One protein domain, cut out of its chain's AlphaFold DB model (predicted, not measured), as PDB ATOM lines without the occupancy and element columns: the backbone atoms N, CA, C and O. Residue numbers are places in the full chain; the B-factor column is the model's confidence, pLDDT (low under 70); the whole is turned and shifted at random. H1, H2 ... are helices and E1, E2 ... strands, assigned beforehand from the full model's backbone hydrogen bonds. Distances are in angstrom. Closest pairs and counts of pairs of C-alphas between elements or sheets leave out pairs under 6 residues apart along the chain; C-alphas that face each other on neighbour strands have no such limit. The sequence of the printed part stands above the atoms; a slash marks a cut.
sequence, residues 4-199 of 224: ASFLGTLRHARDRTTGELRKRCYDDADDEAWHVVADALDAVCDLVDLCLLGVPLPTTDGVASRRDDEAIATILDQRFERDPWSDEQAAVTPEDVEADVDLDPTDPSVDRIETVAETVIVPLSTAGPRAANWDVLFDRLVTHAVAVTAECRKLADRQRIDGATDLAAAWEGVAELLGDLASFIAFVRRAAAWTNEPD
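Overview. This is residues 4 to 199 of the 224 residues of an uncharacterized protein of haloarchaeon 3A1-DGR (UniProt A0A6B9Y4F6). Two helical hairpins, H1 with H2 and H6 with the long H7, pack side by side as an elongated core, and H3 packs aslant on H6 and H1 near the end where those two helices begin. Short H4 and H5, the small strand hairpin E1 with E2 and the loops round them make a less regular part beside that same end. The printed part has 196 residues, with named elements in the order H1, H2, H3, H4, H5, E1, E2, H6, H7; the class is mostly helix, and the two-stranded sheet, E1 - E2, is antiparallel. The whole is compact, with a radius of gyration of the C-alphas of 18.7 A, and flat, spanning 59 by 41 by 20 A.

Along the chain. H1, residues 4 to 21, begins at C-alpha 4 (309.264, 437.200, 373.732) and is 25.0 A long. H2 is residues 31 to 52, 32.1 A. H3 is residues 66 to 81, 22.1 A. H4 is residues 94 to 100 and H5 residues 108 to 112. The strands are E1, residues 114 to 116, and E2, residues 119 to 121. H6, residues 129 to 162, is 51.1 A long and begins at C-alpha 129 (312.532, 454.108, 369.286). H7, residues 165 to 196, is 46.4 A long and ends at C-alpha 196 (313.004, 461.086, 382.493).

Arrangement. H1, H2, H3, H6 and H7 form a bundle, a group of helices that touch one another in turn. H1 and H2 touch as a hairpin, closest at the C-alphas of Ala 13 and Ala 40, 4.5 A, opposite ways at a shallow tilt of 23 degrees. H1 touches residues 141 to 155 of H6, closest at the C-alphas of Arg 14 and Val 148, 5.6 A. H2 touches H7, closest at the C-alphas of Leu 41 and Val 174, 5.8 A. H6, the hub, and H7 form a hairpin, closest at the C-alphas of Ala 156 and Ala 168, 4.0 A. H1 and H7 are apart. H3 touches residues 133 to 140 of H6 at a steep tilt of 38 degrees, closest at the C-alphas of Asp 69 and Val 136, 6.1 A. H5 touches H6, closest at the C-alphas of Arg 112 and Arg 130, 4.6 A. The closest C-alphas of H4 and E2, Pro 94 and Val 120, are 6.3 A apart. In the hairpin of E1 and E2, N 116 and O 119 are within hydrogen-bond range at 2.9 A. Every O i to N i+4 pair is within that range in H1, H2, H3 and H7, against 26 of 30 in H6, 2 of 3 in H4 and 0 of 1 in H5, where 2 of 2 O i to N i+3 pairs are.

Size, cuts and confidence. The two C-alphas farthest apart, those of Ala 29 and Asp 199, are 59.9 A apart. The printed part has no cut. The links H2 to H3 and H3 to H4 are long. Mean pLDDT of the printed part is 81.1, and it is under 70 in residues 61 to 64, 82 to 110 and 194 to 199.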
ATOM      1  N   ALA A   4     309.660 438.601 373.772       83.19
ATOM      2  CA  ALA A   4     309.264 437.200 373.732       83.19
ATOM      3  C   ALA A   4     309.943 436.331 374.799       83.19
ATOM      4  O   ALA A   4     309.305 435.413 375.305       83.19
ATOM      5  N   SER A   5     311.206 436.605 375.143       82.75
ATOM      6  CA  SER A   5     311.934 435.830 376.153       82.75
ATOM      7  C   SER A   5     311.295 435.979 377.536       82.75
ATOM      8  O   SER A   5     311.099 434.989 378.223       82.75
ATOM      9  N   PHE A   6     310.876 437.190 377.899       89.62
ATOM     10  CA  PHE A   6     310.256 437.480 379.192       89.62
ATOM     11  C   PHE A   6     308.866 436.853 379.295       89.62
ATOM     12  O   PHE A   6     308.555 436.144 380.249       89.62
ATOM     13  N   LEU A   7     308.034 437.089 378.277       84.94
ATOM     14  CA  LEU A   7     306.677 436.553 378.234       84.94
ATOM     15  C   LEU A   7     306.674 435.028 378.146       84.94
ATOM     16  O   LEU A   7     305.833 434.394 378.770       84.94
ATOM     17  N   GLY A   8     307.627 434.443 377.416       82.69
ATOM     18  CA  GLY A   8     307.811 432.996 377.334       82.69
ATOM     19  C   GLY A   8     308.142 432.380 378.691       82.69
ATOM     20  O   GLY A   8     307.513 431.397 379.072       82.69
ATOM     21  N   THR A   9     309.058 432.988 379.451       84.44
ATOM     22  CA  THR A   9     309.415 432.520 380.796       84.44
ATOM     23  C   THR A   9     308.242 432.635 381.776       84.44
ATOM     24  O   THR A   9     307.911 431.666 382.457       84.44
ATOM     25  N   LEU A  10     307.541 433.774 381.804       86.88
ATOM     26  CA  LEU A  10     306.362 433.946 382.663       86.88
ATOM     27  C   LEU A  10     305.230 432.975 382.294       86.88
ATOM     28  O   LEU A  10     304.547 432.423 383.159       86.88
ATOM     29  N   ARG A  11     305.031 432.753 380.995       84.88
ATOM     30  CA  ARG A  11     304.048 431.799 380.487       84.88
ATOM     31  C   ARG A  11     304.421 430.361 380.833       84.88
ATOM     32  O   ARG A  11     303.530 429.606 381.199       84.88
ATOM     33  N   HIS A  12     305.705 429.998 380.817       84.19
ATOM     34  CA  HIS A  12     306.144 428.678 381.270       84.19
ATOM     35  C   HIS A  12     305.672 428.396 382.701       84.19
ATOM     36  O   HIS A  12     305.058 427.359 382.949       84.19
ATOM     37  N   ALA A  13     305.865 429.348 383.621       84.50
ATOM     38  CA  ALA A  13     305.360 429.233 384.989       84.50
ATOM     39  C   ALA A  13     303.823 429.086 385.024       84.50
ATOM     40  O   ALA A  13     303.304 428.189 385.690       84.50
ATOM     41  N   ARG A  14     303.086 429.895 384.243       87.25
ATOM     42  CA  ARG A  14     301.616 429.801 384.116       87.25
ATOM     43  C   ARG A  14     301.148 428.421 383.651       87.25
ATOM     44  O   ARG A  14     300.168 427.895 384.186       87.25
ATOM     45  N   ASP A  15     301.799 427.859 382.640       85.00
ATOM     46  CA  ASP A  15     301.406 426.589 382.031       85.00
ATOM     47  C   ASP A  15     301.579 425.434 383.025       85.00
ATOM     48  O   ASP A  15     300.701 424.572 383.125       85.00
ATOM     49  N   ARG A  16     302.644 425.469 383.837       83.44
ATOM     50  CA  ARG A  16     302.861 424.526 384.944       83.44
ATOM     51  C   ARG A  16     301.757 424.607 385.994       83.44
ATOM     52  O   ARG A  16     301.129 423.590 386.289       83.44
ATOM     53  N   THR A  17     301.437 425.808 386.478       82.38
ATOM     54  CA  THR A  17     300.332 426.018 387.431       82.38
ATOM     55  C   THR A  17     298.993 425.545 386.858       82.38
ATOM     56  O   THR A  17     298.208 424.883 387.536       82.38
ATOM     57  N   THR A  18     298.726 425.851 385.586       82.56
ATOM     58  CA  THR A  18     297.474 425.481 384.908       82.56
ATOM     59  C   THR A  18     297.361 423.970 384.710       82.56
ATOM     60  O   THR A  18     296.269 423.414 384.856       82.56
ATOM     61  N   GLY A  19     298.469 423.298 384.385       79.75
ATOM     62  CA  GLY A  19     298.547 421.842 384.305       79.75
ATOM     63  C   GLY A  19     298.206 421.186 385.641       79.75
ATOM     64  O   GLY A  19     297.320 420.332 385.691       79.75
ATOM     65  N   GLU A  20     298.819 421.655 386.728       82.44
ATOM     66  CA  GLU A  20     298.567 421.141 388.079       82.44
ATOM     67  C   GLU A  20     297.127 421.365 388.531       82.44
ATOM     68  O   GLU A  20     296.494 420.441 389.035       82.44
ATOM     69  N   LEU A  21     296.541 422.534 388.251       80.50
ATOM     70  CA  LEU A  21     295.141 422.830 388.575       80.50
ATOM     71  C   LEU A  21     294.135 421.838 387.965       80.50
ATOM     72  O   LEU A  21     292.998 421.745 388.442       80.50
ATOM     73  N   ARG A  22     294.507 421.094 386.918       81.69
ATOM     74  CA  ARG A  22     293.644 420.073 386.303       81.69
ATOM     75  C   ARG A  22     293.639 418.752 387.073       81.69
ATOM     76  O   ARG A  22     292.754 417.927 386.822       81.69
ATOM     77  N   LYS A  23     294.566 418.542 388.014       84.38
ATOM     78  CA  LYS A  23     294.575 417.356 388.874       84.38
ATOM     79  C   LYS A  23     293.347 417.345 389.794       84.38
ATOM     80  O   LYS A  23     292.763 418.375 390.160       84.38
ATOM     81  N   ARG A  24     292.896 416.127 390.112       81.06
ATOM     82  CA  ARG A  24     291.698 415.890 390.935       81.06
ATOM     83  C   ARG A  24     291.990 415.921 392.430       81.06
ATOM     84  O   ARG A  24     291.118 416.363 393.166       81.06
ATOM     85  N   CYS A  25     293.162 415.438 392.828       82.25
ATOM     86  CA  CYS A  25     293.623 415.349 394.209       82.25
ATOM     87  C   CYS A  25     295.121 415.658 394.249       82.25
ATOM     88  O   CYS A  25     295.801 415.454 393.238       82.25
ATOM     89  N   TYR A  26     295.612 416.085 395.409       85.31
ATOM     90  CA  TYR A  26     297.024 416.368 395.657       85.31
ATOM     91  C   TYR A  26     297.521 415.609 396.888       85.31
ATOM     92  O   TYR A  26     296.751 415.347 397.810       85.31
ATOM     93  N   ASP A  27     298.804 415.267 396.884       82.12
ATOM     94  CA  ASP A  27     299.500 414.581 397.972       82.12
ATOM     95  C   ASP A  27     300.921 415.150 398.056       82.12
ATOM     96  O   ASP A  27     301.577 415.298 397.027       82.12
ATOM     97  N   ASP A  28     301.406 415.463 399.259       85.31
ATOM     98  CA  ASP A  28     302.772 415.966 399.469       85.31
ATOM     99  C   ASP A  28     303.842 414.920 399.101       85.31
ATOM    100  O   ASP A  28     304.996 415.278 398.872       85.31
ATOM    101  N   ALA A  29     303.474 413.636 399.012       84.75
ATOM    102  CA  ALA A  29     304.345 412.572 398.517       84.75
ATOM    103  C   ALA A  29     304.408 412.475 396.974       84.75
ATOM    104  O   ALA A  29     305.089 411.589 396.453       84.75
ATOM    105  N   ASP A  30     303.694 413.334 396.235       88.38
ATOM    106  CA  ASP A  30     303.742 413.383 394.769       88.38
ATOM    107  C   ASP A  30     305.039 414.060 394.289       88.38
ATOM    108  O   ASP A  30     305.120 415.283 394.141       88.38
ATOM    109  N   ASP A  31     306.061 413.245 394.016       88.31
ATOM    110  CA  ASP A  31     307.341 413.704 393.464       88.31
ATOM    111  C   ASP A  31     307.161 414.505 392.159       88.31
ATOM    112  O   ASP A  31     307.911 415.451 391.916       88.31
ATOM    113  N   GLU A  32     306.176 414.169 391.318       88.25
ATOM    114  CA  GLU A  32     305.923 414.885 390.064       88.25
ATOM    115  C   GLU A  32     305.425 416.308 390.345       88.25
ATOM    116  O   GLU A  32     305.920 417.260 389.744       88.25
ATOM    117  N   ALA A  33     304.516 416.479 391.312       87.00
ATOM    118  CA  ALA A  33     304.047 417.802 391.728       87.00
ATOM    119  C   ALA A  33     305.191 418.685 392.254       87.00
ATOM    120  O   ALA A  33     305.254 419.871 391.921       87.00
ATOM    121  N   TRP A  34     306.134 418.113 393.009       90.19
ATOM    122  CA  TRP A  34     307.321 418.838 393.476       90.19
ATOM    123  C   TRP A  34     308.244 419.277 392.339       90.19
ATOM    124  O   TRP A  34     308.733 420.407 392.362       90.19
ATOM    125  N   HIS A  35     308.451 418.432 391.325       91.44
ATOM    126  CA  HIS A  35     309.223 418.824 390.139       91.44
ATOM    127  C   HIS A  35     308.542 419.972 389.391       91.44
ATOM    128  O   HIS A  35     309.212 420.897 388.948       91.44
ATOM    129  N   VAL A  36     307.210 419.964 389.300       91.06
ATOM    130  CA  VAL A  36     306.470 421.044 388.636       91.06
ATOM    131  C   VAL A  36     306.584 422.373 389.391       91.06
ATOM    132  O   VAL A  36     306.729 423.419 388.757       91.06
ATOM    133  N   VAL A  37     306.554 422.349 390.727       91.19
ATOM    134  CA  VAL A  37     306.805 423.545 391.549       91.19
ATOM    135  C   VAL A  37     308.224 424.068 391.339       91.19
ATOM    136  O   VAL A  37     308.401 425.270 391.149       91.19
ATOM    137  N   ALA A  38     309.225 423.183 391.363       91.44
ATOM    138  CA  ALA A  38     310.623 423.555 391.161       91.44
ATOM    139  C   ALA A  38     310.842 424.187 389.777       91.44
ATOM    140  O   ALA A  38     311.388 425.283 389.692       91.44
ATOM    141  N   ASP A  39     310.309 423.569 388.719       91.62
ATOM    142  CA  ASP A  39     310.354 424.103 387.352       91.62
ATOM    143  C   ASP A  39     309.702 425.498 387.260       91.62
ATOM    144  O   ASP A  39     310.197 426.390 386.568       91.62
ATOM    145  N   ALA A  40     308.572 425.704 387.948       90.38
ATOM    146  CA  ALA A  40     307.900 427.000 387.976       90.38
ATOM    147  C   ALA A  40     308.720 428.055 388.733       90.38
ATOM    148  O   ALA A  40     308.803 429.196 388.281       90.38
ATOM    149  N   LEU A  41     309.338 427.684 389.857       91.62
ATOM    150  CA  LEU A  41     310.207 428.567 390.630       91.62
ATOM    151  C   LEU A  41     311.446 428.984 389.829       91.62
ATOM    152  O   LEU A  41     311.758 430.173 389.787       91.62
ATOM    153  N   ASP A  42     312.105 428.038 389.161       91.81
ATOM    154  CA  ASP A  42     313.268 428.307 388.311       91.81
ATOM    155  C   ASP A  42     312.907 429.281 387.184       91.81
ATOM    156  O   ASP A  42     313.614 430.263 386.963       91.81
ATOM    157  N   ALA A  43     311.743 429.105 386.548       89.25
ATOM    158  CA  ALA A  43     311.257 430.055 385.551       89.25
ATOM    159  C   ALA A  43     311.035 431.462 386.138       89.25
ATOM    160  O   ALA A  43     311.385 432.460 385.511       89.25
ATOM    161  N   VAL A  44     310.480 431.590 387.348       91.19
ATOM    162  CA  VAL A  44     310.330 432.915 387.975       91.19
ATOM    163  C   VAL A  44     311.694 433.537 388.297       91.19
ATOM    164  O   VAL A  44     311.867 434.735 388.077       91.19
ATOM    165  N   CYS A  45     312.676 432.752 388.742       91.25
ATOM    166  CA  CYS A  45     314.048 433.227 388.951       91.25
ATOM    167  C   CYS A  45     314.693 433.716 387.643       91.25
ATOM    168  O   CYS A  45     315.206 434.835 387.599       91.25
ATOM    169  N   ASP A  46     314.576 432.950 386.557       88.69
ATOM    170  CA  ASP A  46     315.047 433.359 385.228       88.69
ATOM    171  C   ASP A  46     314.378 434.668 384.773       88.69
ATOM    172  O   ASP A  46     315.010 435.538 384.166       88.69
ATOM    173  N   LEU A  47     313.088 434.847 385.079       90.12
ATOM    174  CA  LEU A  47     312.362 436.074 384.760       90.12
ATOM    175  C   LEU A  47     312.888 437.279 385.548       90.12
ATOM    176  O   LEU A  47     312.983 438.372 384.984       90.12
ATOM    177  N   VAL A  48     313.237 437.096 386.825       90.06
ATOM    178  CA  VAL A  48     313.882 438.134 387.642       90.06
ATOM    179  C   VAL A  48     315.201 438.555 386.994       90.06
ATOM    180  O   VAL A  48     315.401 439.749 386.756       90.06
ATOM    181  N   ASP A  49     316.052 437.595 386.631       89.50
ATOM    182  CA  ASP A  49     317.342 437.865 385.987       89.50
ATOM    183  C   ASP A  49     317.179 438.613 384.657       89.50
ATOM    184  O   ASP A  49     317.901 439.576 384.382       89.50
ATOM    185  N   LEU A  50     316.181 438.237 383.852       88.19
ATOM    186  CA  LEU A  50     315.838 438.958 382.628       88.19
ATOM    187  C   LEU A  50     315.394 440.399 382.917       88.19
ATOM    188  O   LEU A  50     315.819 441.323 382.220       88.19
ATOM    189  N   CYS A  51     314.563 440.618 383.941       88.38
ATOM    190  CA  CYS A  51     314.067 441.950 384.304       88.38
ATOM    191  C   CYS A  51     315.188 442.894 384.735       88.38
ATOM    192  O   CYS A  51     315.130 444.078 384.405       88.38
ATOM    193  N   LEU A  52     316.243 442.384 385.376       88.69
ATOM    194  CA  LEU A  52     317.419 443.182 385.736       88.69
ATOM    195  C   LEU A  52     318.140 443.781 384.517       88.69
ATOM    196  O   LEU A  52     318.765 444.831 384.640       88.69
ATOM    197  N   LEU A  53     318.013 443.180 383.329       87.06
ATOM    198  CA  LEU A  53     318.626 443.694 382.096       87.06
ATOM    199  C   LEU A  53     317.968 444.985 381.584       87.06
ATOM    200  O   LEU A  53     318.579 445.712 380.803       87.06
ATOM    201  N   GLY A  54     316.735 445.261 382.014       81.44
ATOM    202  CA  GLY A  54     315.998 446.485 381.692       81.44
ATOM    203  C   GLY A  54     316.169 447.603 382.719       81.44
ATOM    204  O   GLY A  54     315.434 448.586 382.649       81.44
ATOM    205  N   VAL A  55     317.072 447.451 383.699       84.94
ATOM    206  CA  VAL A  55     317.257 448.404 384.806       84.94
ATOM    207  C   VAL A  55     318.655 449.046 384.757       84.94
ATOM    208  O   VAL A  55     319.651 448.324 384.746       84.94
ATOM    209  N   PRO A  56     318.768 450.391 384.793       83.56
ATOM    210  CA  PRO A  56     317.670 451.362 384.789       83.56
ATOM    211  C   PRO A  56     316.904 451.343 383.460       83.56
ATOM    212  O   PRO A  56     317.466 450.986 382.425       83.56
ATOM    213  N   LEU A  57     315.631 451.748 383.502       84.06
ATOM    214  CA  LEU A  57     314.823 451.847 382.289       84.06
ATOM    215  C   LEU A  57     315.478 452.815 381.293       84.06
ATOM    216  O   LEU A  57     315.835 453.930 381.690       84.06
ATOM    217  N   PRO A  58     315.632 452.416 380.020       84.31
ATOM    218  CA  PRO A  58     316.166 453.288 378.982       84.31
ATOM    219  C   PRO A  58     315.375 454.594 378.815       84.31
ATOM    220  O   PRO A  58     314.155 454.618 378.984       84.31
ATOM    221  N   THR A  59     316.062 455.676 378.440       76.31
ATOM    222  CA  THR A  59     315.404 456.935 378.061       76.31
ATOM    223  C   THR A  59     314.686 456.758 376.725       76.31
ATOM    224  O   THR A  59     315.168 456.069 375.825       76.31
ATOM    225  N   THR A  60     313.507 457.362 376.595       71.19
ATOM    226  CA  THR A  60     312.643 457.193 375.416       71.19
ATOM    227  C   THR A  60     312.695 458.375 374.447       71.19
ATOM    228  O   THR A  60     312.012 458.334 373.427       71.19
ATOM    229  N   ASP A  61     313.487 459.413 374.751       64.19
ATOM    230  CA  ASP A  61     313.751 460.610 373.932       64.19
ATOM    231  C   ASP A  61     312.505 461.190 373.216       64.19
ATOM    232  O   ASP A  61     312.580 461.649 372.079       64.19
ATOM    233  N   GLY A  62     311.336 461.164 373.873       57.53
ATOM    234  CA  GLY A  62     310.085 461.730 373.345       57.53
ATOM    235  C   GLY A  62     309.362 460.893 372.278       57.53
ATOM    236  O   GLY A  62     308.441 461.399 371.646       57.53
ATOM    237  N   VAL A  63     309.748 459.627 372.078       58.97
ATOM    238  CA  VAL A  63     309.190 458.720 371.047       58.97
ATOM    239  C   VAL A  63     307.981 457.904 371.550       58.97
ATOM    240  O   VAL A  63     307.374 457.143 370.801       58.97
ATOM    241  N   ALA A  64     307.604 458.042 372.823       61.41
ATOM    242  CA  ALA A  64     306.449 457.338 373.379       61.41
ATOM    243  C   ALA A  64     305.140 457.997 372.914       61.41
ATOM    244  O   ALA A  64     304.765 459.076 373.376       61.41
ATOM    245  N   SER A  65     304.441 457.336 371.995       70.94
ATOM    246  CA  SER A  65     303.079 457.674 371.592       70.94
ATOM    247  C   SER A  65     302.127 456.627 372.158       70.94
ATOM    248  O   SER A  65     302.333 455.421 372.024       70.94
ATOM    249  N   ARG A  66     301.054 457.103 372.798       75.81
ATOM    250  CA  ARG A  66     300.067 456.246 373.463       75.81
ATOM    251  C   ARG A  66     299.447 455.220 372.512       75.81
ATOM    252  O   ARG A  66     299.214 454.089 372.918       75.81
ATOM    253  N   ARG A  67     299.182 455.617 371.262       75.75
ATOM    254  CA  ARG A  67     298.617 454.725 370.241       75.75
ATOM    255  C   ARG A  67     299.576 453.572 369.932       75.75
ATOM    256  O   ARG A  67     299.140 452.432 369.820       75.75
ATOM    257  N   ASP A  68     300.870 453.859 369.856       76.62
ATOM    258  CA  ASP A  68     301.896 452.862 369.538       76.62
ATOM    259  C   ASP A  68     302.198 451.941 370.718       76.62
ATOM    260  O   ASP A  68     302.451 450.751 370.548       76.62
ATOM    261  N   ASP A  69     302.128 452.471 371.937       85.88
ATOM    262  CA  ASP A  69     302.236 451.655 373.142       85.88
ATOM    263  C   ASP A  69     301.040 450.697 373.274       85.88
ATOM    264  O   ASP A  69     301.230 449.532 373.623       85.88
ATOM    265  N   GLU A  70     299.823 451.142 372.931       84.31
ATOM    266  CA  GLU A  70     298.612 450.304 372.883       84.31
ATOM    267  C   GLU A  70     298.704 449.211 371.793       84.31
ATOM    268  O   GLU A  70     298.338 448.054 372.030       84.31
ATOM    269  N   ALA A  71     299.266 449.542 370.630       83.12
ATOM    270  CA  ALA A  71     299.563 448.596 369.555       83.12
ATOM    271  C   ALA A  71     300.540 447.494 369.998       83.12
ATOM    272  O   ALA A  71     300.266 446.298 369.871       83.12
ATOM    273  N   ILE A  72     301.681 447.893 370.564       87.19
ATOM    274  CA  ILE A  72     302.713 446.960 371.028       87.19
ATOM    275  C   ILE A  72     302.192 446.123 372.194       87.19
ATOM    276  O   ILE A  72     302.446 444.922 372.237       87.19
ATOM    277  N   ALA A  73     301.427 446.721 373.107       89.38
ATOM    278  CA  ALA A  73     300.758 446.001 374.180       89.38
ATOM    279  C   ALA A  73     299.864 444.874 373.646       89.38
ATOM    280  O   ALA A  73     299.980 443.750 374.124       89.38
ATOM    281  N   THR A  74     299.056 445.149 372.618       86.38
ATOM    282  CA  THR A  74     298.200 444.141 371.969       86.38
ATOM    283  C   THR A  74     299.026 442.979 371.407       86.38
ATOM    284  O   THR A  74     298.702 441.818 371.656       86.38
ATOM    285  N   ILE A  75     300.146 443.260 370.726       85.12
ATOM    286  CA  ILE A  75     301.061 442.221 370.208       85.12
ATOM    287  C   ILE A  75     301.625 441.356 371.347       85.12
ATOM    288  O   ILE A  75     301.744 440.134 371.219       85.12
ATOM    289  N   LEU A  76     302.006 441.983 372.464       89.44
ATOM    290  CA  LEU A  76     302.539 441.287 373.636       89.44
ATOM    291  C   LEU A  76     301.472 440.421 374.322       89.44
ATOM    292  O   LEU A  76     301.759 439.263 374.630       89.44
ATOM    293  N   ASP A  77     300.256 440.943 374.494       88.94
ATOM    294  CA  ASP A  77     299.121 440.214 375.072       88.94
ATOM    295  C   ASP A  77     298.778 438.983 374.218       88.94
ATOM    296  O   ASP A  77     298.766 437.863 374.726       88.94
ATOM    297  N   GLN A  78     298.610 439.151 372.899       83.62
ATOM    298  CA  GLN A  78     298.336 438.045 371.968       83.62
ATOM    299  C   GLN A  78     299.404 436.945 372.060       83.62
ATOM    300  O   GLN A  78     299.105 435.746 372.043       83.62
ATOM    301  N   ARG A  79     300.675 437.341 372.196       80.12
ATOM    302  CA  ARG A  79     301.794 436.404 372.336       80.12
ATOM    303  C   ARG A  79     301.773 435.662 373.674       80.12
ATOM    304  O   ARG A  79     302.152 434.487 373.724       80.12
ATOM    305  N   PHE A  80     301.346 436.324 374.746       82.56
ATOM    306  CA  PHE A  80     301.176 435.698 376.054       82.56
ATOM    307  C   PHE A  80     299.959 434.760 376.102       82.56
ATOM    308  O   PHE A  80     300.010 433.731 376.774       82.56
ATOM    309  N   GLU A  81     298.880 435.085 375.387       79.75
ATOM    310  CA  GLU A  81     297.603 434.367 375.453       79.75
ATOM    311  C   GLU A  81     297.487 433.126 374.554       79.75
ATOM    312  O   GLU A  81     296.696 432.240 374.886       79.75
ATOM    313  N   ARG A  82     298.248 433.007 373.451       68.25
ATOM    314  CA  ARG A  82     298.216 431.797 372.589       68.25
ATOM    315  C   ARG A  82     298.575 430.519 373.385       68.25
ATOM    316  O   ARG A  82     299.308 430.599 374.356       68.25
ATOM    317  N   ASP A  83     298.078 429.341 372.988       52.06
ATOM    318  CA  ASP A  83     298.258 428.018 373.649       52.06
ATOM    319  C   ASP A  83     299.571 427.322 373.187       52.06
ATOM    320  O   ASP A  83     299.915 427.457 372.014       52.06
ATOM    321  N   PRO A  84     300.375 426.635 374.037       44.88
ATOM    322  CA  PRO A  84     301.557 425.887 373.578       44.88
ATOM    323  C   PRO A  84     301.235 424.529 372.939       44.88
ATOM    324  O   PRO A  84     302.118 423.933 372.324       44.88
ATOM    325  N   TRP A  85     300.019 424.007 373.124       40.91
ATOM    326  CA  TRP A  85     299.603 422.698 372.607       40.91
ATOM    327  C   TRP A  85     298.869 422.764 371.269       40.91
ATOM    328  O   TRP A  85     298.467 421.724 370.746       40.91
ATOM    329  N   SER A  86     298.716 423.953 370.683       41.91
ATOM    330  CA  SER A  86     298.487 424.026 369.247       41.91
ATOM    331  C   SER A  86     299.816 423.747 368.547       41.91
ATOM    332  O   SER A  86     300.761 424.521 368.674       41.91
ATOM    333  N   ASP A  87     299.887 422.654 367.782       39.12
ATOM    334  CA  ASP A  87     301.021 422.339 366.889       39.12
ATOM    335  C   ASP A  87     301.341 423.491 365.912       39.12
ATOM    336  O   ASP A  87     302.431 423.583 365.347       39.12
ATOM    337  N   GLU A  88     300.403 424.422 365.754       43.12
ATOM    338  CA  GLU A  88     300.661 425.767 365.277       43.12
ATOM    339  C   GLU A  88     301.404 426.560 366.363       43.12
ATOM    340  O   GLU A  88     300.807 427.266 367.178       43.12
ATOM    341  N   GLN A  89     302.737 426.528 366.327       48.56
ATOM    342  CA  GLN A  89     303.529 427.704 366.698       48.56
ATOM    343  C   GLN A  89     303.170 428.830 365.719       48.56
ATOM    344  O   GLN A  89     303.956 429.186 364.845       48.56
ATOM    345  N   ALA A  90     301.949 429.355 365.803       49.06
ATOM    346  CA  ALA A  90     301.526 430.476 364.996       49.06
ATOM    347  C   ALA A  90     302.268 431.691 365.543       49.06
ATOM    348  O   ALA A  90     301.882 432.305 366.544       49.06
ATOM    349  N   ALA A  91     303.396 431.986 364.908       59.16
ATOM    350  CA  ALA A  91     303.979 433.308 364.857       59.16
ATOM    351  C   ALA A  91     302.868 434.371 364.860       59.16
ATOM    352  O   ALA A  91     301.869 434.214 364.160       59.16
ATOM    353  N   VAL A  92     303.005 435.436 365.656       62.94
ATOM    354  CA  VAL A  92     302.184 436.632 365.412       62.94
ATOM    355  C   VAL A  92     302.585 437.109 364.027       62.94
ATOM    356  O   VAL A  92     303.749 437.448 363.826       62.94
ATOM    357  N   THR A  93     301.683 437.017 363.062       65.81
ATOM    358  CA  THR A  93     301.976 437.375 361.674       65.81
ATOM    359  C   THR A  93     301.683 438.856 361.441       65.81
ATOM    360  O   THR A  93     300.948 439.462 362.220       65.81
ATOM    361  N   PRO A  94     302.229 439.475 360.381       62.19
ATOM    362  CA  PRO A  94     301.840 440.830 360.005       62.19
ATOM    363  C   PRO A  94     300.327 440.988 359.807       62.19
ATOM    364  O   PRO A  94     299.787 442.013 360.193       62.19
ATOM    365  N   GLU A  95     299.633 439.964 359.301       61.19
ATOM    366  CA  GLU A  95     298.175 439.989 359.105       61.19
ATOM    367  C   GLU A  95     297.400 440.041 360.435       61.19
ATOM    368  O   GLU A  95     296.406 440.759 360.529       61.19
ATOM    369  N   ASP A  96     297.879 439.347 361.478       61.72
ATOM    370  CA  ASP A  96     297.308 439.422 362.836       61.72
ATOM    371  C   ASP A  96     297.450 440.836 363.428       61.72
ATOM    372  O   ASP A  96     296.596 441.298 364.184       61.72
ATOM    373  N   VAL A  97     298.545 441.524 363.084       59.47
ATOM    374  CA  VAL A  97     298.815 442.892 363.533       59.47
ATOM    375  C   VAL A  97     298.001 443.889 362.717       59.47
ATOM    376  O   VAL A  97     297.313 444.700 363.307       59.47
ATOM    377  N   GLU A  98     297.991 443.811 361.387       55.59
ATOM    378  CA  GLU A  98     297.256 444.745 360.519       55.59
ATOM    379  C   GLU A  98     295.728 444.676 360.697       55.59
ATOM    380  O   GLU A  98     295.039 445.676 360.485       55.59
ATOM    381  N   ALA A  99     295.178 443.523 361.098       54.53
ATOM    382  CA  ALA A  99     293.742 443.363 361.331       54.53
ATOM    383  C   ALA A  99     293.237 444.083 362.599       54.53
ATOM    384  O   ALA A  99     292.115 444.594 362.592       54.53
ATOM    385  N   ASP A 100     294.058 444.147 363.655       50.00
ATOM    386  CA  ASP A 100     293.701 444.727 364.961       50.00
ATOM    387  C   ASP A 100     294.479 446.018 365.296       50.00
ATOM    388  O   ASP A 100     294.121 446.749 366.222       50.00
ATOM    389  N   VAL A 101     295.534 446.330 364.538       54.59
ATOM    390  CA  VAL A 101     296.489 447.412 364.791       54.59
ATOM    391  C   VAL A 101     296.816 448.146 363.485       54.59
ATOM    392  O   VAL A 101     297.634 447.723 362.673       54.59
ATOM    393  N   ASP A 102     296.195 449.308 363.295       53.44
ATOM    394  CA  ASP A 102     296.490 450.222 362.186       53.44
ATOM    395  C   ASP A 102     297.822 450.953 362.458       53.44
ATOM    396  O   ASP A 102     297.844 452.002 363.115       53.44
ATOM    397  N   LEU A 103     298.934 450.345 362.025       55.62
ATOM    398  CA  LEU A 103     300.283 450.921 362.076       55.62
ATOM    399  C   LEU A 103     300.562 451.689 360.779       55.62
ATOM    400  O   LEU A 103     300.695 451.093 359.709       55.62
ATOM    401  N   ASP A 104     300.667 453.016 360.866       55.81
ATOM    402  CA  ASP A 104     301.040 453.852 359.725       55.81
ATOM    403  C   ASP A 104     302.513 453.576 359.352       55.81
ATOM    404  O   ASP A 104     303.398 453.787 360.180       55.81
ATOM    405  N   PRO A 105     302.823 453.136 358.116       55.31
ATOM    406  CA  PRO A 105     304.188 452.821 357.684       55.31
ATOM    407  C   PRO A 105     305.146 454.028 357.689       55.31
ATOM    408  O   PRO A 105     306.350 453.855 357.489       55.31
ATOM    409  N   THR A 106     304.636 455.250 357.866       52.16
ATOM    410  CA  THR A 106     305.433 456.476 358.018       52.16
ATOM    411  C   THR A 106     305.685 456.872 359.475       52.16
ATOM    412  O   THR A 106     306.419 457.834 359.723       52.16
ATOM    413  N   ASP A 107     305.127 456.128 360.432       58.91
ATOM    414  CA  ASP A 107     305.299 456.355 361.862       58.91
ATOM    415  C   ASP A 107     306.643 455.770 362.353       58.91
ATOM    416  O   ASP A 107     306.952 454.607 362.069       58.91
ATOM    417  N   PRO A 108     307.467 456.520 363.113       55.06
ATOM    418  CA  PRO A 108     308.652 455.973 363.786       55.06
ATOM    419  C   PRO A 108     308.355 454.772 364.711       55.06
ATOM    420  O   PRO A 108     309.286 454.082 365.132       55.06
ATOM    421  N   SER A 109     307.090 454.480 365.026       56.84
ATOM    422  CA  SER A 109     306.675 453.260 365.720       56.84
ATOM    423  C   SER A 109     306.856 451.971 364.913       56.84
ATOM    424  O   SER A 109     307.061 450.911 365.507       56.84
ATOM    425  N   VAL A 110     306.925 452.044 363.580       62.12
ATOM    426  CA  VAL A 110     307.293 450.906 362.716       62.12
ATOM    427  C   VAL A 110     308.710 450.419 363.033       62.12
ATOM    428  O   VAL A 110     308.975 449.217 363.010       62.12
ATOM    429  N   ASP A 111     309.606 451.319 363.457       71.44
ATOM    430  CA  ASP A 111     310.968 450.963 363.878       71.44
ATOM    431  C   ASP A 111     311.008 450.248 365.244       71.44
ATOM    432  O   ASP A 111     312.056 449.712 365.638       71.44
ATOM    433  N   ARG A 112     309.888 450.224 365.986       80.69
ATOM    434  CA  ARG A 112     309.754 449.561 367.295       80.69
ATOM    435  C   ARG A 112     309.421 448.077 367.186       80.69
ATOM    436  O   ARG A 112     309.589 447.371 368.179       80.69
ATOM    437  N   ILE A 113     309.006 447.598 366.020       84.38
ATOM    438  CA  ILE A 113     308.763 446.180 365.740       84.38
ATOM    439  C   ILE A 113     309.713 445.685 364.646       84.38
ATOM    440  O   ILE A 113     310.367 446.460 363.953       84.38
ATOM    441  N   GLU A 114     309.863 444.373 364.532       84.06
ATOM    442  CA  GLU A 114     310.659 443.751 363.476       84.06
ATOM    443  C   GLU A 114     309.944 442.483 362.998       84.06
ATOM    444  O   GLU A 114     309.332 441.778 363.798       84.06
ATOM    445  N   THR A 115     309.993 442.191 361.697       81.38
ATOM    446  CA  THR A 115     309.433 440.955 361.134       81.38
ATOM    447  C   THR A 115     310.571 440.038 360.711       81.38
ATOM    448  O   THR A 115     311.355 440.374 359.825       81.38
ATOM    449  N   VAL A 116     310.657 438.861 361.328       77.06
ATOM    450  CA  VAL A 116     311.673 437.843 361.036       77.06
ATOM    451  C   VAL A 116     310.965 436.550 360.669       77.06
ATOM    452  O   VAL A 116     310.209 436.025 361.478       77.06
ATOM    453  N   ALA A 117     311.209 436.035 359.458       78.75
ATOM    454  CA  ALA A 117     310.578 434.809 358.954       78.75
ATOM    455  C   ALA A 117     309.049 434.799 359.179       78.75
ATOM    456  O   ALA A 117     308.522 433.912 359.841       78.75
ATOM    457  N   GLU A 118     308.368 435.848 358.697       74.12
ATOM    458  CA  GLU A 118     306.904 436.039 358.809       74.12
ATOM    459  C   GLU A 118     306.377 436.175 360.251       74.12
ATOM    460  O   GLU A 118     305.174 436.251 360.474       74.12
ATOM    461  N   THR A 119     307.274 436.286 361.234       72.75
ATOM    462  CA  THR A 119     306.935 436.492 362.643       72.75
ATOM    463  C   THR A 119     307.226 437.921 363.064       72.75
ATOM    464  O   THR A 119     308.363 438.383 362.976       72.75
ATOM    465  N   VAL A 120     306.222 438.601 363.603       80.94
ATOM    466  CA  VAL A 120     306.368 439.885 364.281       80.94
ATOM    467  C   VAL A 120     307.013 439.664 365.649       80.94
ATOM    468  O   VAL A 120     306.588 438.844 366.474       80.94
ATOM    469  N   ILE A 121     308.084 440.407 365.892       83.56
ATOM    470  CA  ILE A 121     308.829 440.428 367.142       83.56
ATOM    471  C   ILE A 121     308.924 441.862 367.664       83.56
ATOM    472  O   ILE A 121     309.034 442.823 366.907       83.56
ATOM    473  N   VAL A 122     308.914 441.989 368.991       89.00
ATOM    474  CA  VAL A 122     309.107 443.264 369.692       89.00
ATOM    475  C   VAL A 122     310.537 443.283 370.250       89.00
ATOM    476  O   VAL A 122     310.808 442.644 371.278       89.00
ATOM    477  N   PRO A 123     311.496 443.920 369.553       89.94
ATOM    478  CA  PRO A 123     312.864 444.057 370.031       89.94
ATOM    479  C   PRO A 123     312.952 444.996 371.236       89.94
ATOM    480  O   PRO A 123     312.213 445.967 371.355       89.94
ATOM    481  N   LEU A 124     313.914 444.721 372.107       90.12
ATOM    482  CA  LEU A 124     314.284 445.557 373.243       90.12
ATOM    483  C   LEU A 124     315.676 446.137 372.994       90.12
ATOM    484  O   LEU A 124     316.623 445.395 372.697       90.12
ATOM    485  N   SER A 125     315.783 447.458 373.112       88.88
ATOM    486  CA  SER A 125     317.011 448.234 372.917       88.88
ATOM    487  C   SER A 125     317.236 449.170 374.101       88.88
ATOM    488  O   SER A 125     316.295 449.506 374.809       88.88
ATOM    489  N   THR A 126     318.471 449.609 374.315       85.75
ATOM    490  CA  THR A 126     318.807 450.635 375.314       85.75
ATOM    491  C   THR A 126     318.756 452.058 374.753       85.75
ATOM    492  O   THR A 126     318.942 453.009 375.502       85.75
ATOM    493  N   ALA A 127     318.535 452.212 373.444       82.75
ATOM    494  CA  ALA A 127     318.469 453.502 372.761       82.75
ATOM    495  C   ALA A 127     317.569 453.443 371.516       82.75
ATOM    496  O   ALA A 127     317.306 452.361 370.970       82.75
ATOM    497  N   GLY A 128     317.159 454.624 371.043       80.31
ATOM    498  CA  GLY A 128     316.291 454.797 369.878       80.31
ATOM    499  C   GLY A 128     314.831 454.409 370.151       80.31
ATOM    500  O   GLY A 128     314.485 454.092 371.287       80.31
ATOM    501  N   PRO A 129     313.969 454.368 369.119       81.38
ATOM    502  CA  PRO A 129     312.532 454.108 369.286       81.38
ATOM    503  C   PRO A 129     312.223 452.817 370.060       81.38
ATOM    504  O   PRO A 129     311.339 452.778 370.913       81.38
ATOM    505  N   ARG A 130     313.019 451.763 369.832       87.31
ATOM    506  CA  ARG A 130     312.903 450.448 370.494       87.31
ATOM    507  C   ARG A 130     313.142 450.492 372.011       87.31
ATOM    508  O   ARG A 130     312.803 449.530 372.695       87.31
ATOM    509  N   ALA A 131     313.727 451.565 372.545       87.00
ATOM    510  CA  ALA A 131     313.890 451.761 373.985       87.00
ATOM    511  C   ALA A 131     312.539 451.885 374.707       87.00
ATOM    512  O   ALA A 131     312.377 451.346 375.800       87.00
ATOM    513  N   ALA A 132     311.540 452.496 374.060       86.88
ATOM    514  CA  ALA A 132     310.196 452.653 374.616       86.88
ATOM    515  C   ALA A 132     309.462 451.314 374.827       86.88
ATOM    516  O   ALA A 132     308.562 451.220 375.658       86.88
ATOM    517  N   ASN A 133     309.882 450.241 374.149       90.19
ATOM    518  CA  ASN A 133     309.289 448.909 374.312       90.19
ATOM    519  C   ASN A 133     309.502 448.321 375.709       90.19
ATOM    520  O   ASN A 133     308.742 447.443 376.108       90.19
ATOM    521  N   TRP A 134     310.510 448.790 376.450       91.62
ATOM    522  CA  TRP A 134     310.731 448.350 377.824       91.62
ATOM    523  C   TRP A 134     309.596 448.752 378.756       91.62
ATOM    524  O   TRP A 134     309.184 447.927 379.567       91.62
ATOM    525  N   ASP A 135     309.061 449.971 378.629       89.38
ATOM    526  CA  ASP A 135     307.964 450.409 379.495       89.38
ATOM    527  C   ASP A 135     306.685 449.611 379.211       89.38
ATOM    528  O   ASP A 135     306.061 449.097 380.139       89.38
ATOM    529  N   VAL A 136     306.369 449.405 377.927       91.19
ATOM    530  CA  VAL A 136     305.221 448.590 377.497       91.19
ATOM    531  C   VAL A 136     305.372 447.140 377.961       91.19
ATOM    532  O   VAL A 136     304.440 446.567 378.518       91.19
ATOM    533  N   LEU A 137     306.555 446.539 377.792       93.44
ATOM    534  CA  LEU A 137     306.819 445.182 378.267       93.44
ATOM    535  C   LEU A 137     306.660 445.070 379.784       93.44
ATOM    536  O   LEU A 137     306.028 444.133 380.263       93.44
ATOM    537  N   PHE A 138     307.231 446.000 380.545       92.94
ATOM    538  CA  PHE A 138     307.153 445.984 382.003       92.94
ATOM    539  C   PHE A 138     305.719 446.173 382.509       92.94
ATOM    540  O   PHE A 138     305.322 445.505 383.462       92.94
ATOM    541  N   ASP A 139     304.915 447.007 381.849       92.25
ATOM    542  CA  ASP A 139     303.479 447.130 382.121       92.25
ATOM    543  C   ASP A 139     302.731 445.798 381.937       92.25
ATOM    544  O   ASP A 139     301.997 445.340 382.822       92.25
ATOM    545  N   ARG A 140     302.982 445.123 380.810       93.44
ATOM    546  CA  ARG A 140     302.357 443.835 380.478       93.44
ATOM    547  C   ARG A 140     302.831 442.710 381.394       93.44
ATOM    548  O   ARG A 140     302.015 441.921 381.868       93.44
ATOM    549  N   LEU A 141     304.121 442.667 381.725       92.56
ATOM    550  CA  LEU A 141     304.678 441.691 382.665       92.56
ATOM    551  C   LEU A 141     304.045 441.801 384.048       92.56
ATOM    552  O   LEU A 141     303.703 440.771 384.620       92.56
ATOM    553  N   VAL A 142     303.833 443.014 384.569       92.81
ATOM    554  CA  VAL A 142     303.122 443.209 385.844       92.81
ATOM    555  C   VAL A 142     301.702 442.654 385.754       92.81
ATOM    556  O   VAL A 142     301.285 441.889 386.623       92.81
ATOM    557  N   THR A 143     300.975 442.992 384.687       92.62
ATOM    558  CA  THR A 143     299.596 442.528 384.470       92.62
ATOM    559  C   THR A 143     299.513 441.001 384.459       92.62
ATOM    560  O   THR A 143     298.716 440.403 385.187       92.62
ATOM    561  N   HIS A 144     300.376 440.347 383.686       91.75
ATOM    562  CA  HIS A 144     300.396 438.894 383.585       91.75
ATOM    563  C   HIS A 144     300.925 438.218 384.857       91.75
ATOM    564  O   HIS A 144     300.366 437.205 385.273       91.75
ATOM    565  N   ALA A 145     301.940 438.774 385.526       91.69
ATOM    566  CA  ALA A 145     302.475 438.218 386.769       91.69
ATOM    567  C   ALA A 145     301.423 438.220 387.884       91.69
ATOM    568  O   ALA A 145     301.306 437.240 388.620       91.69
ATOM    569  N   VAL A 146     300.592 439.266 387.964       92.31
ATOM    570  CA  VAL A 146     299.445 439.320 388.886       92.31
ATOM    571  C   VAL A 146     298.427 438.218 388.574       92.31
ATOM    572  O   VAL A 146     297.928 437.570 389.497       92.31
ATOM    573  N   ALA A 147     298.147 437.954 387.295       89.50
ATOM    574  CA  ALA A 147     297.249 436.869 386.903       89.50
ATOM    575  C   ALA A 147     297.811 435.485 387.281       89.50
ATOM    576  O   ALA A 147     297.094 434.671 387.863       89.50
ATOM    577  N   VAL A 148     299.101 435.228 387.025       90.75
ATOM    578  CA  VAL A 148     299.762 433.963 387.403       90.75
ATOM    579  C   VAL A 148     299.801 433.795 388.923       90.75
ATOM    580  O   VAL A 148     299.473 432.726 389.431       90.75
ATOM    581  N   THR A 149     300.087 434.869 389.663       93.75
ATOM    582  CA  THR A 149     300.037 434.897 391.135       93.75
ATOM    583  C   THR A 149     298.678 434.429 391.662       93.75
ATOM    584  O   THR A 149     298.611 433.657 392.620       93.75
ATOM    585  N   ALA A 150     297.582 434.883 391.045       92.44
ATOM    586  CA  ALA A 150     296.235 434.487 391.443       92.44
ATOM    587  C   ALA A 150     295.974 432.987 391.210       92.44
ATOM    588  O   ALA A 150     295.393 432.333 392.078       92.44
ATOM    589  N   GLU A 151     296.434 432.427 390.088       91.31
ATOM    590  CA  GLU A 151     296.311 430.986 389.820       91.31
ATOM    591  C   GLU A 151     297.183 430.145 390.769       91.31
ATOM    592  O   GLU A 151     296.701 429.132 391.276       91.31
ATOM    593  N   CYS A 152     298.406 430.582 391.097       93.25
ATOM    594  CA  CYS A 152     299.259 429.904 392.085       93.25
ATOM    595  C   CYS A 152     298.589 429.851 393.464       93.25
ATOM    596  O   CYS A 152     298.522 428.792 394.084       93.25
ATOM    597  N   ARG A 153     298.017 430.972 393.929       95.31
ATOM    598  CA  ARG A 153     297.300 431.024 395.216       95.31
ATOM    599  C   ARG A 153     296.067 430.128 395.232       95.31
ATOM    600  O   ARG A 153     295.818 429.435 396.211       95.31
ATOM    601  N   LYS A 154     295.323 430.089 394.129       93.31
ATOM    602  CA  LYS A 154     294.167 429.199 393.965       93.31
ATOM    603  C   LYS A 154     294.566 427.719 393.962       93.31
ATOM    604  O   LYS A 154     293.817 426.891 394.480       93.31
ATOM    605  N   LEU A 155     295.715 427.375 393.382       92.19
ATOM    606  CA  LEU A 155     296.267 426.021 393.440       92.19
ATOM    607  C   LEU A 155     296.665 425.650 394.874       92.19
ATOM    608  O   LEU A 155     296.230 424.606 395.361       92.19
ATOM    609  N   ALA A 156     297.381 426.539 395.566       94.62
ATOM    610  CA  ALA A 156     297.733 426.365 396.973       94.62
ATOM    611  C   ALA A 156     296.488 426.181 397.857       94.62
ATOM    612  O   ALA A 156     296.431 425.262 398.672       94.62
ATOM    613  N   ASP A 157     295.435 426.981 397.646       94.69
ATOM    614  CA  ASP A 157     294.161 426.831 398.356       94.69
ATOM    615  C   ASP A 157     293.554 425.433 398.174       94.69
ATOM    616  O   ASP A 157     293.093 424.827 399.143       94.69
ATOM    617  N   ARG A 158     293.574 424.894 396.947       93.50
ATOM    618  CA  ARG A 158     293.067 423.541 396.671       93.50
ATOM    619  C   ARG A 158     293.928 422.455 397.306       93.50
ATOM    620  O   ARG A 158     293.379 421.514 397.865       93.50
ATOM    621  N   GLN A 159     295.246 422.596 397.260       92.62
ATOM    622  CA  GLN A 159     296.171 421.651 397.886       92.62
ATOM    623  C   GLN A 159     296.004 421.615 399.409       92.62
ATOM    624  O   GLN A 159     295.927 420.529 399.981       92.62
ATOM    625  N   ARG A 160     295.801 422.772 400.057       94.56
ATOM    626  CA  ARG A 160     295.464 422.834 401.493       94.56
ATOM    627  C   ARG A 160     294.167 422.091 401.820       94.56
ATOM    628  O   ARG A 160     294.099 421.431 402.853       94.56
ATOM    629  N   ILE A 161     293.146 422.180 400.961       93.38
ATOM    630  CA  ILE A 161     291.879 421.447 401.141       93.38
ATOM    631  C   ILE A 161     292.100 419.930 401.070       93.38
ATOM    632  O   ILE A 161     291.501 419.197 401.858       93.38
ATOM    633  N   ASP A 162     292.973 419.473 400.173       91.50
ATOM    634  CA  ASP A 162     293.302 418.053 400.000       91.50
ATOM    635  C   ASP A 162     294.333 417.538 401.026       91.50
ATOM    636  O   ASP A 162     294.593 416.339 401.096       91.50
ATOM    637  N   GLY A 163     294.875 418.422 401.871       91.44
ATOM    638  CA  GLY A 163     295.833 418.094 402.929       91.44
ATOM    639  C   GLY A 163     297.306 418.164 402.514       91.44
ATOM    640  O   GLY A 163     298.160 417.976 403.378       91.44
ATOM    641  N   ALA A 164     297.598 418.486 401.249       93.12
ATOM    642  CA  ALA A 164     298.945 418.694 400.715       93.12
ATOM    643  C   ALA A 164     299.475 420.083 401.116       93.12
ATOM    644  O   ALA A 164     299.366 421.065 400.376       93.12
ATOM    645  N   THR A 165     299.932 420.202 402.361       94.00
ATOM    646  CA  THR A 165     300.216 421.503 402.987       94.00
ATOM    647  C   THR A 165     301.576 422.045 402.564       94.00
ATOM    648  O   THR A 165     301.715 423.258 402.384       94.00
ATOM    649  N   ASP A 166     302.557 421.167 402.361       94.88
ATOM    650  CA  ASP A 166     303.913 421.567 401.986       94.88
ATOM    651  C   ASP A 166     303.964 422.012 400.516       94.88
ATOM    652  O   ASP A 166     304.547 423.054 400.207       94.88
ATOM    653  N   LEU A 167     303.269 421.298 399.619       91.94
ATOM    654  CA  LEU A 167     303.093 421.728 398.227       91.94
ATOM    655  C   LEU A 167     302.379 423.080 398.135       91.94
ATOM    656  O   LEU A 167     302.791 423.948 397.361       91.94
ATOM    657  N   ALA A 168     301.343 423.289 398.954       95.00
ATOM    658  CA  ALA A 168     300.630 424.559 398.978       95.00
ATOM    659  C   ALA A 168     301.532 425.724 399.401       95.00
ATOM    660  O   ALA A 168     301.515 426.774 398.760       95.00
ATOM    661  N   ALA A 169     302.345 425.532 400.444       96.38
ATOM    662  CA  ALA A 169     303.307 426.535 400.892       96.38
ATOM    663  C   ALA A 169     304.345 426.856 399.805       96.38
ATOM    664  O   ALA A 169     304.728 428.012 399.622       96.38
ATOM    665  N   ALA A 170     304.773 425.854 399.035       94.94
ATOM    666  CA  ALA A 170     305.716 426.063 397.946       94.94
ATOM    667  C   ALA A 170     305.102 426.887 396.792       94.94
ATOM    668  O   ALA A 170     305.733 427.826 396.301       94.94
ATOM    669  N   TRP A 171     303.844 426.624 396.415       95.19
ATOM    670  CA  TRP A 171     303.117 427.454 395.441       95.19
ATOM    671  C   TRP A 171     302.820 428.869 395.950       95.19
ATOM    672  O   TRP A 171     302.829 429.816 395.157       95.19
ATOM    673  N   GLU A 172     302.588 429.042 397.253       96.62
ATOM    674  CA  GLU A 172     302.525 430.368 397.876       96.62
ATOM    675  C   GLU A 172     303.852 431.115 397.729       96.62
ATOM    676  O   GLU A 172     303.831 432.273 397.319       96.62
ATOM    677  N   GLY A 173     304.991 430.450 397.941       95.81
ATOM    678  CA  GLY A 173     306.313 431.043 397.722       95.81
ATOM    679  C   GLY A 173     306.532 431.520 396.279       95.81
ATOM    680  O   GLY A 173     307.021 432.628 396.059       95.81
ATOM    681  N   VAL A 174     306.096 430.742 395.281       95.38
ATOM    682  CA  VAL A 174     306.125 431.170 393.865       95.38
ATOM    683  C   VAL A 174     305.245 432.409 393.649       95.38
ATOM    684  O   VAL A 174     305.637 433.349 392.955       95.38
ATOM    685  N   ALA A 175     304.055 432.437 394.254       96.12
ATOM    686  CA  ALA A 175     303.138 433.572 394.169       96.12
ATOM    687  C   ALA A 175     303.693 434.836 394.852       96.12
ATOM    688  O   ALA A 175     303.487 435.945 394.359       96.12
ATOM    689  N   GLU A 176     304.387 434.689 395.981       96.06
ATOM    690  CA  GLU A 176     305.074 435.784 396.672       96.06
ATOM    691  C   GLU A 176     306.187 436.370 395.803       96.06
ATOM    692  O   GLU A 176     306.193 437.579 395.571       96.06
ATOM    693  N   LEU A 177     307.044 435.524 395.222       94.75
ATOM    694  CA  LEU A 177     308.142 435.974 394.363       94.75
ATOM    695  C   LEU A 177     307.644 436.728 393.115       94.75
ATOM    696  O   LEU A 177     308.204 437.759 392.742       94.75
ATOM    697  N   LEU A 178     306.554 436.265 392.493       94.62
ATOM    698  CA  LEU A 178     305.899 436.984 391.393       94.62
ATOM    699  C   LEU A 178     305.328 438.341 391.837       94.62
ATOM    700  O   LEU A 178     305.409 439.322 391.092       94.62
ATOM    701  N   GLY A 179     304.765 438.417 393.046       92.75
ATOM    702  CA  GLY A 179     304.274 439.665 393.635       92.75
ATOM    703  C   GLY A 179     305.393 440.670 393.932       92.75
ATOM    704  O   GLY A 179     305.243 441.869 393.664       92.75
ATOM    705  N   ASP A 180     306.531 440.185 394.422       93.69
ATOM    706  CA  ASP A 180     307.729 440.989 394.659       93.69
ATOM    707  C   ASP A 180     308.321 441.504 393.347       93.69
ATOM    708  O   ASP A 180     308.640 442.690 393.238       93.69
ATOM    709  N   LEU A 181     308.378 440.659 392.313       92.69
ATOM    710  CA  LEU A 181     308.799 441.068 390.974       92.69
ATOM    711  C   LEU A 181     307.889 442.168 390.407       92.69
ATOM    712  O   LEU A 181     308.382 443.184 389.913       92.69
ATOM    713  N   ALA A 182     306.567 442.017 390.516       92.06
ATOM    714  CA  ALA A 182     305.623 443.040 390.067       92.06
ATOM    715  C   ALA A 182     305.827 444.373 390.812       92.06
ATOM    716  O   ALA A 182     305.815 445.449 390.203       92.06
ATOM    717  N   SER A 183     306.076 444.306 392.122       90.88
ATOM    718  CA  SER A 183     306.365 445.476 392.959       90.88
ATOM    719  C   SER A 183     307.689 446.145 392.580       90.88
ATOM    720  O   SER A 183     307.757 447.375 392.495       90.88
ATOM    721  N   PHE A 184     308.724 445.351 392.297       92.00
ATOM    722  CA  PHE A 184     310.017 445.823 391.809       92.00
ATOM    723  C   PHE A 184     309.885 446.548 390.468       92.00
ATOM    724  O   PHE A 184     310.352 447.679 390.334       92.00
ATOM    725  N   ILE A 185     309.187 445.954 389.498       90.56
ATOM    726  CA  ILE A 185     308.958 446.573 388.187       90.56
ATOM    727  C   ILE A 185     308.201 447.899 388.342       90.56
ATOM    728  O   ILE A 185     308.600 448.915 387.768       90.56
ATOM    729  N   ALA A 186     307.146 447.933 389.162       88.19
ATOM    730  CA  ALA A 186     306.397 449.159 389.435       88.19
ATOM    731  C   ALA A 186     307.273 450.252 390.076       88.19
ATOM    732  O   ALA A 186     307.134 451.435 389.749       88.19
ATOM    733  N   PHE A 187     308.192 449.871 390.968       86.94
ATOM    734  CA  PHE A 187     309.172 450.788 391.546       86.94
ATOM    735  C   PHE A 187     310.133 451.337 390.485       86.94
ATOM    736  O   PHE A 187     310.312 452.554 390.415       86.94
ATOM    737  N   VAL A 188     310.702 450.477 389.635       87.44
ATOM    738  CA  VAL A 188     311.621 450.879 388.559       87.44
ATOM    739  C   VAL A 188     310.943 451.851 387.593       87.44
ATOM    740  O   VAL A 188     311.507 452.903 387.300       87.44
ATOM    741  N   ARG A 189     309.713 451.555 387.152       86.31
ATOM    742  CA  ARG A 189     308.927 452.447 386.280       86.31
ATOM    743  C   ARG A 189     308.660 453.799 386.928       86.31
ATOM    744  O   ARG A 189     308.847 454.838 386.299       86.31
ATOM    745  N   ARG A 190     308.287 453.805 388.212       83.00
ATOM    746  CA  ARG A 190     308.100 455.050 388.966       83.00
ATOM    747  C   ARG A 190     309.398 455.849 389.036       83.00
ATOM    748  O   ARG A 190     309.368 457.042 388.775       83.00
ATOM    749  N   ALA A 191     310.519 455.212 389.371       81.50
ATOM    750  CA  ALA A 191     311.820 455.873 389.433       81.50
ATOM    751  C   ALA A 191     312.223 456.460 388.070       81.50
ATOM    752  O   ALA A 191     312.683 457.596 388.016       81.50
ATOM    753  N   ALA A 192     311.974 455.732 386.981       78.50
ATOM    754  CA  ALA A 192     312.244 456.192 385.625       78.50
ATOM    755  C   ALA A 192     311.406 457.415 385.232       78.50
ATOM    756  O   ALA A 192     311.934 458.340 384.622       78.50
ATOM    757  N   ALA A 193     310.131 457.469 385.628       74.00
ATOM    758  CA  ALA A 193     309.289 458.647 385.411       74.00
ATOM    759  C   ALA A 193     309.859 459.902 386.100       74.00
ATOM    760  O   ALA A 193     309.818 460.988 385.533       74.00
ATOM    761  N   TRP A 194     310.464 459.753 387.285       67.06
ATOM    762  CA  TRP A 194     311.145 460.854 387.981       67.06
ATOM    763  C   TRP A 194     312.472 461.271 387.337       67.06
ATOM    764  O   TRP A 194     312.892 462.411 387.508       67.06
ATOM    765  N   THR A 195     313.176 460.362 386.658       66.62
ATOM    766  CA  THR A 195     314.471 460.671 386.024       66.62
ATOM    767  C   THR A 195     314.334 461.148 384.583       66.62
ATOM    768  O   THR A 195     315.187 461.901 384.120       66.62
ATOM    769  N   ASN A 196     313.280 460.722 383.884       61.47
ATOM    770  CA  ASN A 196     313.004 461.086 382.493       61.47
ATOM    771  C   ASN A 196     312.187 462.381 382.370       61.47
ATOM    772  O   ASN A 196     312.078 462.921 381.272       61.47
ATOM    773  N   GLU A 197     311.672 462.913 383.482       52.00
ATOM    774  CA  GLU A 197     311.037 464.225 383.553       52.00
ATOM    775  C   GLU A 197     311.677 465.014 384.704       52.00
ATOM    776  O   GLU A 197     311.552 464.661 385.878       52.00
ATOM    777  N   PRO A 198     312.423 466.071 384.364       50.06
ATOM    778  CA  PRO A 198     311.711 467.289 384.033       50.06
ATOM    779  C   PRO A 198     312.218 467.940 382.750       50.06
ATOM    780  O   PRO A 198     313.395 468.288 382.625       50.06
ATOM    781  N   ASP A 199     311.286 468.241 381.850       56.06
ATOM    782  CA  ASP A 199     311.460 469.394 380.978       56.06
ATOM    783  C   ASP A 199     311.790 470.613 381.857       56.06
ATOM    784  O   ASP A 199     311.157 470.854 382.892       56.06
TER     785      ASP A 199